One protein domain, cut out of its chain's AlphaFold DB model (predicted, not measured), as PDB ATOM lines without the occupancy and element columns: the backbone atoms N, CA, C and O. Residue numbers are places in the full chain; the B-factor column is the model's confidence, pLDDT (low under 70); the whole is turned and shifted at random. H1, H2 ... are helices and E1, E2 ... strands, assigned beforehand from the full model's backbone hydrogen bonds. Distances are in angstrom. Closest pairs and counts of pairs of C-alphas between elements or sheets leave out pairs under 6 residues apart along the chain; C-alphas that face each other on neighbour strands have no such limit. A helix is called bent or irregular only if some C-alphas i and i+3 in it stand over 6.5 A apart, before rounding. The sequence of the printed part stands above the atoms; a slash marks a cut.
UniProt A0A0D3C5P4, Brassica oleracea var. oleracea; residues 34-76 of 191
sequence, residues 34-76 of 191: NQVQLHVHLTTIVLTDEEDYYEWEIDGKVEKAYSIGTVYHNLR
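Overview. This is residues 34 to 76 of the 191 residues of a protein of Brassica oleracea var. oleracea (UniProt A0A0D3C5P4). The model is an open arch: helix H1 is one leg, a long extended link is the span, and a small loose head made of the two-stranded hairpin E1 and E2 with the short helix H2 near it is the other leg. The middle of the arch is empty, and residues 34 to 53, of which 34 to 44 belong to H1, stick out free from the head. The 43 printed residues have two named helices and two named strands, in the order H1, E1, E2, H2; the sheet has the order E1 - E2 and is antiparallel, and the class is mixed, helices and strands. The whole is extended, with a radius of gyration of the C-alphas of 16.2 A, and spans 38 by 28 by 16 A.

Along the chain. Find C-alpha 34 at (175.454, 165.552, 158.406); from there H1, residues 34 to 44, runs 15.6 A to C-alpha 44 at (164.499, 154.904, 161.588). Go on past residues 45 to 55 to C-alpha 56 at (153.542, 167.139, 139.407), where E1, residues 56 to 58, begins; it is 6.7 A long. After residues 59 and 60 comes E2, residues 61 to 63, 6.2 A long. Then look for H2, residues 68 to 75, which runs 10.4 A and ends with C-alpha 75 at (162.515, 177.082, 135.416). Neither helix is bent.

Arrangement. Start at H1, which is apart from both E2 and H2. Next look at E1 and E2, a hairpin of antiparallel neighbour strands whose directions stand at 142 degrees. The C-alphas of Glu 57 and Val 62 face each other at 4.3 A. Across this pair, N 63 and O 56 are 2.8 A apart and N 61 and O 58 are 3.0 A apart, both within hydrogen-bond range. Beyond the hairpin, E1 and H2 have 2 pairs of C-alphas within 8 A; their closest C-alphas, those of Ile 58 and Val 71, are 7.7 A apart, and their centres are 10.6 A apart. In H1 and H2, every O i to N i+4 pair is within hydrogen-bond range.

Size, cuts and confidence. The two C-alphas farthest apart, those of Thr 44 and His 73, are 38.5 A from each other, and the C-alphas of Asn 34 and Arg 76, the first and last printed, are 31.4 A apart. The printed part has no cut. The link from H1 to E1, 11 residues, is long; those from E1 to E2 and from E2 to H2 are tight. The mean pLDDT of the printed part is 79.4, and residue 76 is the one printed residue under 70.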
ATOM      1  N   ASN A  34     176.728 165.363 159.109       84.94
ATOM      2  CA  ASN A  34     175.454 165.552 158.406       84.94
ATOM      3  C   ASN A  34     174.990 164.264 157.708       84.94
ATOM      4  O   ASN A  34     173.796 163.981 157.646       84.94
ATOM      5  N   GLN A  35     175.929 163.470 157.187       83.00
ATOM      6  CA  GLN A  35     175.621 162.191 156.558       83.00
ATOM      7  C   GLN A  35     175.247 161.124 157.600       83.00
ATOM      8  O   GLN A  35     174.347 160.327 157.344       83.00
ATOM      9  N   VAL A  36     175.872 161.137 158.785       86.19
ATOM     10  CA  VAL A  36     175.495 160.260 159.911       86.19
ATOM     11  C   VAL A  36     174.056 160.533 160.347       86.19
ATOM     12  O   VAL A  36     173.268 159.596 160.459       86.19
ATOM     13  N   GLN A  37     173.682 161.803 160.523       84.44
ATOM     14  CA  GLN A  37     172.314 162.187 160.897       84.44
ATOM     15  C   GLN A  37     171.279 161.727 159.863       84.44
ATOM     16  O   GLN A  37     170.237 161.183 160.226       84.44
ATOM     17  N   LEU A  38     171.592 161.888 158.575       83.56
ATOM     18  CA  LEU A  38     170.753 161.409 157.477       83.56
ATOM     19  C   LEU A  38     170.602 159.886 157.492       83.56
ATOM     20  O   LEU A  38     169.496 159.384 157.325       83.56
ATOM     21  N   HIS A  39     171.694 159.149 157.716       81.25
ATOM     22  CA  HIS A  39     171.651 157.691 157.806       81.25
ATOM     23  C   HIS A  39     170.764 157.229 158.962       81.25
ATOM     24  O   HIS A  39     169.888 156.398 158.741       81.25
ATOM     25  N   VAL A  40     170.950 157.790 160.165       86.88
ATOM     26  CA  VAL A  40     170.109 157.476 161.332       86.88
ATOM     27  C   VAL A  40     168.649 157.719 160.986       86.88
ATOM     28  O   VAL A  40     167.843 156.802 161.107       86.88
ATOM     29  N   HIS A  41     168.332 158.903 160.460       86.44
ATOM     30  CA  HIS A  41     166.971 159.248 160.077       86.44
ATOM     31  C   HIS A  41     166.383 158.225 159.096       86.44
ATOM     32  O   HIS A  41     165.392 157.586 159.435       86.44
ATOM     33  N   LEU A  42     167.042 157.973 157.959       82.19
ATOM     34  CA  LEU A  42     166.574 157.029 156.935       82.19
ATOM     35  C   LEU A  42     166.391 155.599 157.464       82.19
ATOM     36  O   LEU A  42     165.449 154.925 157.067       82.19
ATOM     37  N   THR A  43     167.253 155.142 158.380       78.69
ATOM     38  CA  THR A  43     167.135 153.804 158.998       78.69
ATOM     39  C   THR A  43     166.046 153.703 160.066       78.69
ATOM     40  O   THR A  43     165.674 152.600 160.452       78.69
ATOM     41  N   THR A  44     165.546 154.839 160.555       82.56
ATOM     42  CA  THR A  44     164.499 154.904 161.588       82.56
ATOM     43  C   THR A  44     163.107 155.195 161.028       82.56
ATOM     44  O   THR A  44     162.135 155.147 161.778       82.56
ATOM     45  N   ILE A  45     162.991 155.487 159.727       81.31
ATOM     46  CA  ILE A  45     161.698 155.693 159.071       81.31
ATOM     47  C   ILE A  45     160.980 154.343 158.978       81.31
ATOM     48  O   ILE A  45     161.494 153.385 158.403       81.31
ATOM     49  N   VAL A  46     159.776 154.277 159.544       80.12
ATOM     50  CA  VAL A  46     158.865 153.144 159.366       80.12
ATOM     51  C   VAL A  46     158.260 153.265 157.972       80.12
ATOM     52  O   VAL A  46     157.516 154.206 157.705       80.12
ATOM     53  N   LEU A  47     158.616 152.342 157.082       77.06
ATOM     54  CA  LEU A  47     158.026 152.264 155.749       77.06
ATOM     55  C   LEU A  47     156.610 151.694 155.869       77.06
ATOM     56  O   LEU A  47     156.398 150.680 156.533       77.06
ATOM     57  N   THR A  48     155.647 152.368 155.256       79.50
ATOM     58  CA  THR A  48     154.269 151.891 155.111       79.50
ATOM     59  C   THR A  48     154.143 151.042 153.848       79.50
ATOM     60  O   THR A  48     154.823 151.315 152.866       79.50
ATOM     61  N   ASP A  49     153.239 150.059 153.846       80.81
ATOM     62  CA  ASP A  49     152.911 149.252 152.652       80.81
ATOM     63  C   ASP A  49     151.973 149.987 151.663       80.81
ATOM     64  O   ASP A  49     151.449 149.387 150.725       80.81
ATOM     65  N   GLU A  50     151.716 151.278 151.880       81.38
ATOM     66  CA  GLU A  50     150.943 152.113 150.957       81.38
ATOM     67  C   GLU A  50     151.780 152.432 149.704       81.38
ATOM     68  O   GLU A  50     152.972 152.715 149.805       81.38
ATOM     69  N   GLU A  51     151.169 152.377 148.516       78.69
ATOM     70  CA  GLU A  51     151.852 152.738 147.268       78.69
ATOM     71  C   GLU A  51     152.134 154.248 147.215       78.69
ATOM     72  O   GLU A  51     151.218 155.070 147.318       78.69
ATOM     73  N   ASP A  52     153.396 154.617 146.983       79.19
ATOM     74  CA  ASP A  52     153.788 156.005 146.736       79.19
ATOM     75  C   ASP A  52     153.129 156.536 145.448       79.19
ATOM     76  O   ASP A  52     153.280 155.956 144.367       79.19
ATOM     77  N   TYR A  53     152.449 157.686 145.532       74.94
ATOM     78  CA  TYR A  53     151.952 158.416 144.363       74.94
ATOM     79  C   TYR A  53     152.773 159.693 144.127       74.94
ATOM     80  O   TYR A  53     153.082 160.442 145.051       74.94
ATOM     81  N   TYR A  54     153.136 159.947 142.868       77.50
ATOM     82  CA  TYR A  54     153.878 161.144 142.466       77.50
ATOM     83  C   TYR A  54     152.919 162.205 141.927       77.50
ATOM     84  O   TYR A  54     152.171 161.943 140.983       77.50
ATOM     85  N   GLU A  55     152.989 163.418 142.470       80.88
ATOM     86  CA  GLU A  55     152.256 164.580 141.962       80.88
ATOM     87  C   GLU A  55     153.207 165.572 141.284       80.88
ATOM     88  O   GLU A  55     154.287 165.873 141.793       80.88
ATOM     89  N   TRP A  56     152.806 166.093 140.120       81.25
ATOM     90  CA  TRP A  56     153.542 167.139 139.407       81.25
ATOM     91  C   TRP A  56     152.862 168.484 139.643       81.25
ATOM     92  O   TRP A  56     151.867 168.780 138.991       81.25
ATOM     93  N   GLU A  57     153.379 169.305 140.554       83.94
ATOM     94  CA  GLU A  57     152.818 170.630 140.843       83.94
ATOM     95  C   GLU A  57     153.669 171.743 140.218       83.94
ATOM     96  O   GLU A  57     154.860 171.878 140.504       83.94
ATOM     97  N   ILE A  58     153.050 172.557 139.361       79.56
ATOM     98  CA  ILE A  58     153.642 173.780 138.807       79.56
ATOM     99  C   ILE A  58     152.628 174.914 139.009       79.56
ATOM    100  O   ILE A  58     151.457 174.755 138.671       79.56
ATOM    101  N   ASP A  59     153.057 176.037 139.593       74.25
ATOM    102  CA  ASP A  59     152.218 177.214 139.894       74.25
ATOM    103  C   ASP A  59     150.923 176.910 140.679       74.25
ATOM    104  O   ASP A  59     149.876 177.518 140.447       74.25
ATOM    105  N   GLY A  60     150.968 175.954 141.614       78.50
ATOM    106  CA  GLY A  60     149.797 175.571 142.414       78.50
ATOM    107  C   GLY A  60     148.814 174.640 141.698       78.50
ATOM    108  O   GLY A  60     147.730 174.367 142.216       78.50
ATOM    109  N   LYS A  61     149.149 174.167 140.490       78.25
ATOM    110  CA  LYS A  61     148.318 173.251 139.710       78.25
ATOM    111  C   LYS A  61     148.989 171.888 139.608       78.25
ATOM    112  O   LYS A  61     150.055 171.758 139.009       78.25
ATOM    113  N   VAL A  62     148.319 170.868 140.140       83.62
ATOM    114  CA  VAL A  62     148.740 169.474 139.982       83.62
ATOM    115  C   VAL A  62     148.361 168.991 138.584       83.62
ATOM    116  O   VAL A  62     147.184 168.942 138.210       83.62
ATOM    117  N   GLU A  63     149.366 168.657 137.784       75.69
ATOM    118  CA  GLU A  63     149.204 168.069 136.464       75.69
ATOM    119  C   GLU A  63     149.303 166.544 136.529       75.69
ATOM    120  O   GLU A  63     150.126 165.960 137.231       75.69
ATOM    121  N   LYS A  64     148.452 165.877 135.745       76.44
ATOM    122  CA  LYS A  64     148.413 164.408 135.669       76.44
ATOM    123  C   LYS A  64     149.574 163.813 134.871       76.44
ATOM    124  O   LYS A  64     149.756 162.601 134.876       76.44
ATOM    125  N   ALA A  65     150.307 164.642 134.129       74.31
ATOM    126  CA  ALA A  65     151.363 164.209 133.232       74.31
ATOM    127  C   ALA A  65     152.576 165.126 133.357       74.31
ATOM    128  O   ALA A  65     152.453 166.348 133.370       74.31
ATOM    129  N   TYR A  66     153.754 164.514 133.388       78.81
ATOM    130  CA  TYR A  66     155.011 165.236 133.344       78.81
ATOM    131  C   TYR A  66     155.217 165.887 131.973       78.81
ATOM    132  O   TYR A  66     155.244 165.200 130.949       78.81
ATOM    133  N   SER A  67     155.437 167.202 131.952       79.44
ATOM    134  CA  SER A  67     155.812 167.936 130.743       79.44
ATOM    135  C   SER A  67     157.161 168.614 130.928       79.44
ATOM    136  O   SER A  67     157.273 169.683 131.529       79.44
ATOM    137  N   ILE A  68     158.194 168.018 130.331       79.44
ATOM    138  CA  ILE A  68     159.545 168.584 130.301       79.44
ATOM    139  C   ILE A  68     159.554 170.011 129.721       79.44
ATOM    140  O   ILE A  68     160.259 170.878 130.227       79.44
ATOM    141  N   GLY A  69     158.737 170.280 128.695       77.19
ATOM    142  CA  GLY A  69     158.637 171.602 128.072       77.19
ATOM    143  C   GLY A  69     158.061 172.648 129.023       77.19
ATOM    144  O   GLY A  69     158.629 173.730 129.159       77.19
ATOM    145  N   THR A  70     156.982 172.304 129.732       75.25
ATOM    146  CA  THR A  70     156.361 173.175 130.739       75.25
ATOM    147  C   THR A  70     157.328 173.444 131.889       75.25
ATOM    148  O   THR A  70     157.513 174.592 132.282       75.25
ATOM    149  N   VAL A  71     158.024 172.415 132.379       80.25
ATOM    150  CA  VAL A  71     159.036 172.553 133.436       80.25
ATOM    151  C   VAL A  71     160.169 173.485 132.996       80.25
ATOM    152  O   VAL A  71     160.490 174.433 133.708       80.25
ATOM    153  N   TYR A  72     160.733 173.297 131.798       72.38
ATOM    154  CA  TYR A  72     161.781 174.186 131.280       72.38
ATOM    155  C   TYR A  72     161.316 175.630 131.095       72.38
ATOM    156  O   TYR A  72     162.107 176.550 131.297       72.38
ATOM    157  N   HIS A  73     160.060 175.838 130.695       70.56
ATOM    158  CA  HIS A  73     159.494 177.176 130.564       70.56
ATOM    159  C   HIS A  73     159.377 177.900 131.907       70.56
ATOM    160  O   HIS A  73     159.654 179.093 131.950       70.56
ATOM    161  N   ASN A  74     159.026 177.184 132.977       77.12
ATOM    162  CA  ASN A  74     158.884 177.752 134.319       77.12
ATOM    163  C   ASN A  74     160.222 177.914 135.053       77.12
ATOM    164  O   ASN A  74     160.411 178.875 135.791       77.12
ATOM    165  N   LEU A  75     161.173 177.000 134.829       76.31
ATOM    166  CA  LEU A  75     162.515 177.082 135.416       76.31
ATOM    167  C   LEU A  75     163.404 178.119 134.735       76.31
ATOM    168  O   LEU A  75     164.323 178.648 135.361       76.31
ATOM    169  N   ARG A  76     163.173 178.408 133.450       69.38
ATOM    170  CA  ARG A  76     163.815 179.565 132.834       69.38
ATOM    171  C   ARG A  76     163.249 180.806 133.499       69.38
ATOM    172  O   ARG A  76     162.101 181.167 133.260       69.38
TER     173      ARG A  76